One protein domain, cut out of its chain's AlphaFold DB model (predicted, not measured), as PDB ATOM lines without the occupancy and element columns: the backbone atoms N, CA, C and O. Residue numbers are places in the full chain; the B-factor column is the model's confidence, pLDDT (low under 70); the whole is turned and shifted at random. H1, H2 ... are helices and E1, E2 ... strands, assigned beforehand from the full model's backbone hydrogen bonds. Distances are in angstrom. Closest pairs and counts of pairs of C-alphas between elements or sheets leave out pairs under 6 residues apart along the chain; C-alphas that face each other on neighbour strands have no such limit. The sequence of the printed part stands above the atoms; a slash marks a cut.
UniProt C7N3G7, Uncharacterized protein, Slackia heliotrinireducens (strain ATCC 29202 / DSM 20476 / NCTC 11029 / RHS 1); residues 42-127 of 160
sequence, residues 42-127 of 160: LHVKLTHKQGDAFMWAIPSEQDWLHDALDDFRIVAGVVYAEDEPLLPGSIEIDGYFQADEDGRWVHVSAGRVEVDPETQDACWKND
ATOM      1  N   LEU A  42       8.414   9.581   0.236       93.19
ATOM      2  CA  LEU A  42       9.359   9.911  -0.827       93.19
ATOM      3  C   LEU A  42      10.613  10.572  -0.251       93.19
ATOM      4  O   LEU A  42      10.523  11.492   0.560       93.19
ATOM      5  N   HIS A  43      11.790  10.131  -0.697       94.06
ATOM      6  CA  HIS A  43      13.045  10.804  -0.367       94.06
ATOM      7  C   HIS A  43      13.167  12.103  -1.157       94.06
ATOM      8  O   HIS A  43      13.213  12.093  -2.392       94.06
ATOM      9  N   VAL A  44      13.305  13.219  -0.451       93.00
ATOM     10  CA  VAL A  44      13.420  14.542  -1.065       93.00
ATOM     11  C   VAL A  44      14.567  15.332  -0.449       93.00
ATOM     12  O   VAL A  44      15.092  15.014   0.619       93.00
ATOM     13  N   LYS A  45      14.924  16.413  -1.126       93.06
ATOM     14  CA  LYS A  45      15.824  17.441  -0.631       93.06
ATOM     15  C   LYS A  45      15.064  18.757  -0.587       93.06
ATOM     16  O   LYS A  45      14.527  19.184  -1.606       93.06
ATOM     17  N   LEU A  46      15.027  19.393   0.579       93.12
ATOM     18  CA  LEU A  46      14.571  20.771   0.703       93.12
ATOM     19  C   LEU A  46      15.719  21.704   0.340       93.12
ATOM     20  O   LEU A  46      16.755  21.710   1.014       93.12
ATOM     21  N   THR A  47      15.535  22.494  -0.709       91.44
ATOM     22  CA  THR A  47      16.526  23.465  -1.162       91.44
ATOM     23  C   THR A  47      16.098  24.872  -0.843       91.44
ATOM     24  O   THR A  47      14.920  25.217  -0.902       91.44
ATOM     25  N   HIS A  48      17.069  25.700  -0.483       89.75
ATOM     26  CA  HIS A  48      16.827  27.099  -0.195       89.75
ATOM     27  C   HIS A  48      17.887  27.968  -0.842       89.75
ATOM     28  O   HIS A  48      19.097  27.796  -0.636       89.75
ATOM     29  N   LYS A  49      17.400  28.943  -1.597       85.62
ATOM     30  CA  LYS A  49      18.201  30.023  -2.134       85.62
ATOM     31  C   LYS A  49      18.182  31.199  -1.167       85.62
ATOM     32  O   LYS A  49      17.147  31.565  -0.615       85.62
ATOM     33  N   GLN A  50      19.340  31.821  -0.970       81.62
ATOM     34  CA  GLN A  50      19.453  32.956  -0.062       81.62
ATOM     35  C   GLN A  50      18.522  34.104  -0.489       81.62
ATOM     36  O   GLN A  50      18.631  34.616  -1.602       81.62
ATOM     37  N   GLY A  51      17.657  34.541   0.429       81.06
ATOM     38  CA  GLY A  51      16.706  35.631   0.197       81.06
ATOM     39  C   GLY A  51      15.352  35.197  -0.370       81.06
ATOM     40  O   GLY A  51      14.468  36.047  -0.477       81.06
ATOM     41  N   ASP A  52      15.162  33.911  -0.676       85.94
ATOM     42  CA  ASP A  52      13.854  33.385  -1.062       85.94
ATOM     43  C   ASP A  52      12.975  33.149   0.172       85.94
ATOM     44  O   ASP A  52      13.442  32.739   1.236       85.94
ATOM     45  N   ALA A  53      11.673  33.386   0.004       90.75
ATOM     46  CA  ALA A  53      10.658  33.159   1.033       90.75
ATOM     47  C   ALA A  53      10.203  31.690   1.123       90.75
ATOM     48  O   ALA A  53       9.297  31.378   1.889       90.75
ATOM     49  N   PHE A  54      10.786  30.796   0.318       92.81
ATOM     50  CA  PHE A  54      10.374  29.399   0.244       92.81
ATOM     51  C   PHE A  54      11.577  28.470   0.155       92.81
ATOM     52  O   PHE A  54      12.542  28.779  -0.547       92.81
ATOM     53  N   MET A  55      11.481  27.311   0.806       93.00
ATOM     54  CA  MET A  55      12.281  26.142   0.449       93.00
ATOM     55  C   MET A  55      11.482  25.265  -0.513       93.00
ATOM     56  O   MET A  55      10.276  25.106  -0.331       93.00
ATOM     57  N   TRP A  56      12.142  24.675  -1.502       92.12
ATOM     58  CA  TRP A  56      11.508  23.796  -2.484       92.12
ATOM     59  C   TRP A  56      11.833  22.337  -2.189       92.12
ATOM     60  O   TRP A  56      12.985  22.004  -1.925       92.12
ATOM     61  N   ALA A  57      10.824  21.470  -2.232       92.62
ATOM     62  CA  ALA A  57      10.987  20.030  -2.105       92.62
ATOM     63  C   ALA A  57      11.279  19.416  -3.473       92.62
ATOM     64  O   ALA A  57      10.458  19.476  -4.385       92.62
ATOM     65  N   ILE A  58      12.457  18.815  -3.605       90.44
ATOM     66  CA  ILE A  58      12.916  18.200  -4.847       90.44
ATOM     67  C   ILE A  58      13.067  16.698  -4.612       90.44
ATOM     68  O   ILE A  58      13.844  16.308  -3.732       90.44
ATOM     69  N   PRO A  59      12.360  15.836  -5.364       89.44
ATOM     70  CA  PRO A  59      12.580  14.396  -5.312       89.44
ATOM     71  C   PRO A  59      14.057  14.062  -5.528       89.44
ATOM     72  O   PRO A  59      14.673  14.547  -6.474       89.44
ATOM     73  N   SER A  60      14.630  13.199  -4.688       85.44
ATOM     74  CA  SER A  60      16.071  12.887  -4.753       85.44
ATOM     75  C   SER A  60      16.495  12.236  -6.076       85.44
ATOM     76  O   SER A  60      17.662  12.294  -6.451       85.44
ATOM     77  N   GLU A  61      15.553  11.630  -6.800       79.88
ATOM     78  CA  GLU A  61      15.773  11.066  -8.138       79.88
ATOM     79  C   GLU A  61      16.006  12.149  -9.206       79.88
ATOM     80  O   GLU A  61      16.588  11.880 -10.256       79.88
ATOM     81  N   GLN A  62      15.599  13.392  -8.932       77.75
ATOM     82  CA  GLN A  62      15.772  14.557  -9.799       77.75
ATOM     83  C   GLN A  62      16.979  15.394  -9.372       77.75
ATOM     84  O   GLN A  62      16.931  16.622  -9.354       77.75
ATOM     85  N   ASP A  63      18.090  14.726  -9.057       68.06
ATOM     86  CA  ASP A  63      19.284  15.368  -8.493       68.06
ATOM     87  C   ASP A  63      19.875  16.469  -9.403       68.06
ATOM     88  O   ASP A  63      20.535  17.397  -8.947       68.06
ATOM     89  N   TRP A  64      19.572  16.414 -10.703       72.19
ATOM     90  CA  TRP A  64      19.959  17.428 -11.686       72.19
ATOM     91  C   TRP A  64      19.309  18.803 -11.451       72.19
ATOM     92  O   TRP A  64      19.828  19.807 -11.938       72.19
ATOM     93  N   LEU A  65      18.183  18.877 -10.729       66.75
ATOM     94  CA  LEU A  65      17.470  20.135 -10.490       66.75
ATOM     95  C   LEU A  65      18.246  21.054  -9.525       66.75
ATOM     96  O   LEU A  65      18.144  22.274  -9.632       66.75
ATOM     97  N   HIS A  66      19.085  20.484  -8.652       64.50
ATOM     98  CA  HIS A  66      19.940  21.235  -7.723       64.50
ATOM     99  C   HIS A  66      20.983  22.099  -8.436       64.50
ATOM    100  O   HIS A  66      21.228  23.240  -8.044       64.50
ATOM    101  N   ASP A  67      21.554  21.594  -9.533       68.69
ATOM    102  CA  ASP A  67      22.545  22.335 -10.321       68.69
ATOM    103  C   ASP A  67      21.933  23.577 -10.998       68.69
ATOM    104  O   ASP A  67      22.643  24.531 -11.320       68.69
ATOM    105  N   ALA A  68      20.613  23.586 -11.211       62.19
ATOM    106  CA  ALA A  68      19.898  24.685 -11.854       62.19
ATOM    107  C   ALA A  68      19.460  25.793 -10.881       62.19
ATOM    108  O   ALA A  68      19.219  26.922 -11.318       62.19
ATOM    109  N   LEU A  69      19.339  25.491  -9.585       64.25
ATOM    110  CA  LEU A  69      18.745  26.398  -8.597       64.25
ATOM    111  C   LEU A  69      19.761  27.285  -7.858       64.25
ATOM    112  O   LEU A  69      19.352  28.249  -7.207       64.25
ATOM    113  N   ASP A  70      21.066  27.055  -8.058       66.88
ATOM    114  CA  ASP A  70      22.156  27.810  -7.408       66.88
ATOM    115  C   ASP A  70      21.980  27.819  -5.873       66.88
ATOM    116  O   ASP A  70      21.970  28.861  -5.211       66.88
ATOM    117  N   ASP A  71      21.735  26.621  -5.329       67.25
ATOM    118  CA  ASP A  71      21.264  26.405  -3.962       67.25
ATOM    119  C   ASP A  71      22.335  26.724  -2.906       67.25
ATOM    120  O   ASP A  71      23.485  26.290  -2.993       67.25
ATOM    121  N   PHE A  72      21.935  27.429  -1.842       74.38
ATOM    122  CA  PHE A  72      22.827  27.778  -0.731       74.38
ATOM    123  C   PHE A  72      22.711  26.803   0.446       74.38
ATOM    124  O   PHE A  72      23.674  26.584   1.185       74.38
ATOM    125  N   ARG A  73      21.529  26.209   0.637       85.12
ATOM    126  CA  ARG A  73      21.267  25.218   1.683       85.12
ATOM    127  C   ARG A  73      20.435  24.075   1.125       85.12
ATOM    128  O   ARG A  73      19.413  24.308   0.491       85.12
ATOM    129  N   ILE A  74      20.867  22.853   1.419       90.44
ATOM    130  CA  ILE A  74      20.184  21.616   1.038       90.44
ATOM    131  C   ILE A  74      20.003  20.782   2.306       90.44
ATOM    132  O   ILE A  74      20.982  20.505   2.999       90.44
ATOM    133  N   VAL A  75      18.763  20.401   2.611       93.44
ATOM    134  CA  VAL A  75      18.416  19.515   3.731       93.44
ATOM    135  C   VAL A  75      17.794  18.246   3.161       93.44
ATOM    136  O   VAL A  75      16.734  18.300   2.543       93.44
ATOM    137  N   ALA A  76      18.467  17.110   3.332       94.81
ATOM    138  CA  ALA A  76      17.953  15.807   2.915       94.81
ATOM    139  C   ALA A  76      16.957  15.250   3.941       94.81
ATOM    140  O   ALA A  76      17.071  15.534   5.139       94.81
ATOM    141  N   GLY A  77      15.981  14.480   3.464       95.75
ATOM    142  CA  GLY A  77      14.993  13.844   4.321       95.75
ATOM    143  C   GLY A  77      13.940  13.050   3.562       95.75
ATOM    144  O   GLY A  77      14.104  12.691   2.391       95.75
ATOM    145  N   VAL A  78      12.832  12.788   4.248       96.25
ATOM    146  CA  VAL A  78      11.694  12.023   3.728       96.25
ATOM    147  C   VAL A  78      10.422  12.836   3.909       96.25
ATOM    148  O   VAL A  78      10.161  13.314   5.008       96.25
ATOM    149  N   VAL A  79       9.620  12.972   2.851       95.75
ATOM    150  CA  VAL A  79       8.232  13.441   2.970       95.75
ATOM    151  C   VAL A  79       7.327  12.239   3.128       95.75
ATOM    152  O   VAL A  79       7.405  11.299   2.338       95.75
ATOM    153  N   TYR A  80       6.456  12.299   4.124       94.56
ATOM    154  CA  TYR A  80       5.346  11.378   4.309       94.56
ATOM    155  C   TYR A  80       4.069  12.041   3.807       94.56
ATOM    156  O   TYR A  80       3.770  13.165   4.213       94.56
ATOM    157  N   ALA A  81       3.352  11.347   2.923       91.38
ATOM    158  CA  ALA A  81       2.073  11.793   2.384       91.38
ATOM    159  C   ALA A  81       1.092  12.156   3.506       91.38
ATOM    160  O   ALA A  81       1.010  11.436   4.505       91.38
ATOM    161  N   GLU A  82       0.341  13.240   3.322       87.00
ATOM    162  CA  GLU A  82      -0.759  13.600   4.219       87.00
ATOM    163  C   GLU A  82      -1.978  12.697   3.971       87.00
ATOM    164  O   GLU A  82      -2.280  11.833   4.792       87.00
ATOM    165  N   ASP A  83      -2.618  12.847   2.807       82.38
ATOM    166  CA  ASP A  83      -3.870  12.151   2.476       82.38
ATOM    167  C   ASP A  83      -3.756  11.264   1.224       82.38
ATOM    168  O   ASP A  83      -4.348  10.181   1.169       82.38
ATOM    169  N   GLU A  84      -2.991  11.700   0.218       86.12
ATOM    170  CA  GLU A  84      -2.882  11.031  -1.080       86.12
ATOM    171  C   GLU A  84      -1.464  10.500  -1.338       86.12
ATOM    172  O   GLU A  84      -0.483  11.151  -0.971       86.12
ATOM    173  N   PRO A  85      -1.320   9.327  -1.986       88.44
ATOM    174  CA  PRO A  85      -0.014   8.813  -2.375       88.44
ATOM    175  C   PRO A  85       0.763   9.809  -3.244       88.44
ATOM    176  O   PRO A  85       0.246  10.341  -4.224       88.44
ATOM    177  N   LEU A  86       2.040  10.003  -2.926       87.88
ATOM    178  CA  LEU A  86       2.944  10.850  -3.694       87.88
ATOM    179  C   LEU A  86       3.317  10.153  -4.997       87.88
ATOM    180  O   LEU A  86       3.761   9.004  -4.987       87.88
ATOM    181  N   LEU A  87       3.205  10.852  -6.120       85.75
ATOM    182  CA  LEU A  87       3.667  10.323  -7.398       85.75
ATOM    183  C   LEU A  87       5.193  10.478  -7.508       85.75
ATOM    184  O   LEU A  87       5.701  11.597  -7.361       85.75
ATOM    185  N   PRO A  88       5.946   9.396  -7.788       80.56
ATOM    186  CA  PRO A  88       7.377   9.485  -8.053       80.56
ATOM    187  C   PRO A  88       7.682  10.521  -9.142       80.56
ATOM    188  O   PRO A  88       7.116  10.490 -10.234       80.56
ATOM    189  N   GLY A  89       8.566  11.468  -8.833       76.94
ATOM    190  CA  GLY A  89       8.946  12.544  -9.749       76.94
ATOM    191  C   GLY A  89       7.955  13.714  -9.857       76.94
ATOM    192  O   GLY A  89       8.224  14.642 -10.623       76.94
ATOM    193  N   SER A  90       6.854  13.721  -9.097       80.69
ATOM    194  CA  SER A  90       6.016  14.917  -8.959       80.69
ATOM    195  C   SER A  90       6.760  16.023  -8.210       80.69
ATOM    196  O   SER A  90       7.523  15.763  -7.280       80.69
ATOM    197  N   ILE A  91       6.507  17.264  -8.618       78.19
ATOM    198  CA  ILE A  91       6.929  18.474  -7.901       78.19
ATOM    199  C   ILE A  91       5.828  19.002  -6.975       78.19
ATOM    200  O   ILE A  91       6.110  19.767  -6.061       78.19
ATOM    201  N   GLU A  92       4.577  18.600  -7.207       86.00
ATOM    202  CA  GLU A  92       3.449  18.891  -6.329       86.00
ATOM    203  C   GLU A  92       3.438  17.805  -5.253       86.00
ATOM    204  O   GLU A  92       3.034  16.665  -5.494       86.00
ATOM    205  N   ILE A  93       4.054  18.140  -4.121       88.75
ATOM    206  CA  ILE A  93       4.248  17.263  -2.968       88.75
ATOM    207  C   ILE A  93       3.583  17.937  -1.771       88.75
ATOM    208  O   ILE A  93       3.979  19.044  -1.395       88.75
ATOM    209  N   ASP A  94       2.624  17.252  -1.158       93.81
ATOM    210  CA  ASP A  94       1.960  17.676   0.074       93.81
ATOM    211  C   ASP A  94       2.192  16.620   1.162       93.81
ATOM    212  O   ASP A  94       2.033  15.415   0.931       93.81
ATOM    213  N   GLY A  95       2.633  17.059   2.340       94.38
ATOM    214  CA  GLY A  95       2.920  16.151   3.442       94.38
ATOM    215  C   GLY A  95       3.894  16.686   4.482       94.38
ATOM    216  O   GLY A  95       4.256  17.860   4.518       94.38
ATOM    217  N   TYR A  96       4.359  15.786   5.343       96.38
ATOM    218  CA  TYR A  96       5.247  16.116   6.456       96.38
ATOM    219  C   TYR A  96       6.663  15.645   6.148       96.38
ATOM    220  O   TYR A  96       6.919  14.448   6.013       96.38
ATOM    221  N   PHE A  97       7.588  16.593   6.032       96.88
ATOM    222  CA  PHE A  97       9.004  16.327   5.827       96.88
ATOM    223  C   PHE A  97       9.707  16.094   7.160       96.88
ATOM    224  O   PHE A  97       9.603  16.930   8.057       96.88
ATOM    225  N   GLN A  98      10.482  15.015   7.257       97.62
ATOM    226  CA  GLN A  98      11.424  14.770   8.342       97.62
ATOM    227  C   GLN A  98      12.861  14.912   7.837       97.62
ATOM    228  O   GLN A  98      13.256  14.216   6.902       97.62
ATOM    229  N   ALA A  99      13.647  15.783   8.470       96.94
ATOM    230  CA  ALA A  99      15.057  15.972   8.149       96.94
ATOM    231  C   ALA A  99      15.916  14.798   8.640       96.94
ATOM    232  O   ALA A  99      15.816  14.386   9.797       96.94
ATOM    233  N   ASP A 100      16.837  14.327   7.798       96.31
ATOM    234  CA  ASP A 100      17.760  13.242   8.155       96.31
ATOM    235  C   ASP A 100      18.796  13.671   9.213       96.31
ATOM    236  O   ASP A 100      19.286  12.838   9.976       96.31
ATOM    237  N   GLU A 101      19.168  14.960   9.258       94.31
ATOM    238  CA  GLU A 101      20.281  15.436  10.099       94.31
ATOM    239  C   GLU A 101      19.940  15.492  11.593       94.31
ATOM    240  O   GLU A 101      20.789  15.204  12.439       94.31
ATOM    241  N   ASP A 102      18.710  15.886  11.918       93.25
ATOM    242  CA  ASP A 102      18.282  16.187  13.283       93.25
ATOM    243  C   ASP A 102      16.886  15.645  13.623       93.25
ATOM    244  O   ASP A 102      16.434  15.789  14.761       93.25
ATOM    245  N   GLY A 103      16.219  14.990  12.667       95.06
ATOM    246  CA  GLY A 103      14.902  14.392  12.852       95.06
ATOM    247  C   GLY A 103      13.766  15.401  13.004       95.06
ATOM    248  O   GLY A 103      12.656  14.976  13.335       95.06
ATOM    249  N   ARG A 104      14.017  16.704  12.799       96.50
ATOM    250  CA  ARG A 104      12.983  17.738  12.885       96.50
ATOM    251  C   ARG A 104      12.030  17.674  11.703       96.50
ATOM    252  O   ARG A 104      12.372  17.220  10.613       96.50
ATOM    253  N   TRP A 105      10.836  18.184  11.949       97.56
ATOM    254  CA  TRP A 105       9.698  18.103  11.056       97.56
ATOM    255  C   TRP A 105       9.307  19.465  10.507       97.56
ATOM    256  O   TRP A 105       9.383  20.471  11.212       97.56
ATOM    257  N   VAL A 106       8.824  19.490   9.272       97.00
ATOM    258  CA  VAL A 106       8.184  20.663   8.681       97.00
ATOM    259  C   VAL A 106       7.086  20.233   7.715       97.00
ATOM    260  O   VAL A 106       7.167  19.167   7.109       97.00
ATOM    261  N   HIS A 107       6.046  21.050   7.589       96.56
ATOM    262  CA  HIS A 107       4.972  20.800   6.640       96.56
ATOM    263  C   HIS A 107       5.358  21.324   5.250       96.56
ATOM    264  O   HIS A 107       5.778  22.475   5.112       96.56
ATOM    265  N   VAL A 108       5.221  20.473   4.237       95.69
ATOM    266  CA  VAL A 108       5.414  20.791   2.821       95.69
ATOM    267  C   VAL A 108       4.036  20.875   2.188       95.69
ATOM    268  O   VAL A 108       3.252  19.940   2.311       95.69
ATOM    269  N   SER A 109       3.756  21.972   1.488       94.75
ATOM    270  CA  SER A 109       2.525  22.105   0.716       94.75
ATOM    271  C   SER A 109       2.807  22.622  -0.685       94.75
ATOM    272  O   SER A 109       3.583  23.566  -0.857       94.75
ATOM    273  N   ALA A 110       2.189  21.999  -1.688       92.50
ATOM    274  CA  ALA A 110       2.414  22.261  -3.104       92.50
ATOM    275  C   ALA A 110       3.914  22.291  -3.465       92.50
ATOM    276  O   ALA A 110       4.388  23.186  -4.171       92.50
ATOM    277  N   GLY A 111       4.685  21.348  -2.911       92.69
ATOM    278  CA  GLY A 111       6.119  21.204  -3.166       92.69
ATOM    279  C   GLY A 111       7.015  22.240  -2.488       92.69
ATOM    280  O   GLY A 111       8.193  22.342  -2.833       92.69
ATOM    281  N   ARG A 112       6.497  23.035  -1.546       94.44
ATOM    282  CA  ARG A 112       7.265  24.104  -0.898       94.44
ATOM    283  C   ARG A 112       6.997  24.223   0.594       94.44
ATOM    284  O   ARG A 112       5.957  23.822   1.107       94.44
ATOM    285  N   VAL A 113       7.951  24.841   1.272       95.31
ATOM    286  CA  VAL A 113       7.896  25.203   2.686       95.31
ATOM    287  C   VAL A 113       8.066  26.708   2.794       95.31
ATOM    288  O   VAL A 113       9.003  27.261   2.219       95.31
ATOM    289  N   GLU A 114       7.178  27.382   3.518       93.81
ATOM    290  CA  GLU A 114       7.320  28.816   3.769       93.81
ATOM    291  C   GLU A 114       8.474  29.085   4.737       93.81
ATOM    292  O   GLU A 114       8.624  28.421   5.762       93.81
ATOM    293  N   VAL A 115       9.290  30.080   4.403       92.88
ATOM    294  CA  VAL A 115      10.403  30.547   5.225       92.88
ATOM    295  C   VAL A 115      10.115  31.976   5.635       92.88
ATOM    296  O   VAL A 115       9.872  32.844   4.794       92.88
ATOM    297  N   ASP A 116      10.183  32.235   6.936       88.00
ATOM    298  CA  ASP A 116      10.086  33.587   7.457       88.00
ATOM    299  C   ASP A 116      11.256  34.426   6.902       88.00
ATOM    300  O   ASP A 116      12.425  34.093   7.123       88.00
ATOM    301  N   PRO A 117      10.989  35.517   6.166       81.56
ATOM    302  CA  PRO A 117      12.041  36.273   5.500       81.56
ATOM    303  C   PRO A 117      12.958  37.015   6.483       81.56
ATOM    304  O   PRO A 117      14.101  37.309   6.130       81.56
ATOM    305  N   GLU A 118      12.506  37.309   7.704       83.88
ATOM    306  CA  GLU A 118      13.292  38.013   8.722       83.88
ATOM    307  C   GLU A 118      14.188  37.056   9.516       83.88
ATOM    308  O   GLU A 118      15.354  37.363   9.773       83.88
ATOM    309  N   THR A 119      13.653  35.896   9.900       85.94
ATOM    310  CA  THR A 119      14.353  34.916  10.747       85.94
ATOM    311  C   THR A 119      15.025  33.798   9.953       85.94
ATOM    312  O   THR A 119      15.897  33.116  10.491       85.94
ATOM    313  N   GLN A 120      14.671  33.644   8.672       83.31
ATOM    314  CA  GLN A 120      15.077  32.535   7.799       83.31
ATOM    315  C   GLN A 120      14.717  31.159   8.393       83.31
ATOM    316  O   GLN A 120      15.394  30.161   8.131       83.31
ATOM    317  N   ASP A 121      13.668  31.111   9.219       88.19
ATOM    318  CA  ASP A 121      13.160  29.894   9.844       88.19
ATOM    319  C   ASP A 121      11.962  29.344   9.066       88.19
ATOM    320  O   ASP A 121      11.086  30.088   8.630       88.19
ATOM    321  N   ALA A 122      11.923  28.023   8.922       91.25
ATOM    322  CA  ALA A 122      10.862  27.290   8.238       91.25
ATOM    323  C   ALA A 122       9.839  26.698   9.228       91.25
ATOM    324  O   ALA A 122       9.135  25.747   8.911       91.25
ATOM    325  N   CYS A 123       9.782  27.222  10.459       91.75
ATOM    326  CA  CYS A 123       8.892  26.749  11.525       91.75
ATOM    327  C   CYS A 123       9.080  25.264  11.887       91.75
ATOM    328  O   CYS A 123       8.109  24.560  12.181       91.75
ATOM    329  N   TRP A 124      10.332  24.803  11.908       95.31
ATOM    330  CA  TRP A 124      10.681  23.422  12.246       95.31
ATOM    331  C   TRP A 124      10.122  22.993  13.610       95.31
ATOM    332  O   TRP A 124      10.213  23.723  14.600       95.31
ATOM    333  N   LYS A 125       9.603  21.768  13.674       96.38
ATOM    334  CA  LYS A 125       9.101  21.106  14.884       96.38
ATOM    335  C   LYS A 125      10.025  19.973  15.301       96.38
ATOM    336  O   LYS A 125      10.694  19.376  14.465       96.38
ATOM    337  N   ASN A 126      10.083  19.670  16.591       96.06
ATOM    338  CA  ASN A 126      10.874  18.545  17.092       96.06
ATOM    339  C   ASN A 126      10.104  17.227  16.987       96.06
ATOM    340  O   ASN A 126      10.719  16.170  16.893       96.06
ATOM    341  N   ASP A 127       8.775  17.294  17.010       93.56
ATOM    342  CA  ASP A 127       7.902  16.126  16.986       93.56
ATOM    343  C   ASP A 127       6.710  16.349  16.045       93.56
ATOM    344  O   ASP A 127       6.176  17.456  15.940       93.56
TER     345      ASP A 127
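AT A GLANCE: This is residues 42 to 127 of the 160 residues of an uncharacterized protein of Slackia heliotrinireducens (strain ATCC 29202 / DSM 20476 / NCTC 11029 / RHS 1) (UniProt C7N3G7). One six-stranded sheet is curled into a small, nearly closed barrel, with E5 and E4 folded round to face E1, E2 and E6, and E3 as the hinge. The short helix H1 sits on the outside of the curl, over the E1 side. The printed part has 86 residues, with six named strands and one named helix in the order E1 E2 H1 E3 E4 E5 E6; the sheet order is E5 E4 E3 E1 E2 E6, antiparallel throughout. The class is mostly strand, though under half of the residues, 40 of 86, are in named elements. The whole is compact and rounded, with a radius of gyration of the C-alphas of 11.9 A and spans of 34 by 31 by 22 A.

IN THESE COORDINATES: E1, residues 42 to 48, begins with C-alpha 42 at (9.359, 9.911, -0.827) and is 18.8 A long. E2, residues 54 to 59, is 16.2 A long. H1 is residues 64 to 69. E3, residues 73 to 81, is the longest strand at 23.4 A and bends by 57 degrees at residue 77, where C-alpha 77 is at (14.993, 13.844, 4.321). E4 is residues 95 to 99, and E5 is residues 105 to 108. E6, residues 112 to 114, ends with C-alpha 114 at (7.320, 28.816, 3.769).

HOW THE PARTS SIT: The sheet is strongly twisted, with edge strands E5 and E6. E1 and E2 form a hairpin, with N 45 and O 58 at 2.8 A. E3 is antiparallel to E1, with N 46 and O 75 at 2.8 A. E3, E4 and E5 make a meander, each strand the antiparallel neighbour of the one before; N 98 and O 78 are at 2.8 A, N 97 and O 106 at 2.8 A. E2 pairs staggered, with E6 over residues 54 to 56 and with E1 over 56 to 59; N 113 and O 55 are at 2.8 A. The closest C-alphas of E5 and E6 are those of His 107 and Val 113, 6.6 A apart. E1 and E5 are apart. E2, H1 and E3 form a split strand-helix-strand unit, two strands running the same way with a helix between them in the chain and E1 between them in the sheet; its crossover is right-handed. H1 is on the sheet at a height of 9.4 A, over E1 and only just not over E2, on which 2 of its C-alphas fall; it runs along the strands, at 13 degrees to E1 on the local plane. In H1, 1 of 2 O i to N i+4 pairs is within hydrogen-bond range.

THE WHOLE: The C-alphas of Pro 85 and Glu 118 are the farthest apart, at 34.0 A. The printed part has no cut. The link E3 to E4, residues 82 to 94, is long. Residues 115 to 127 also hold no named element. Mean pLDDT of the printed part is 87.9; residues 63 and 65 to 71 are under 70.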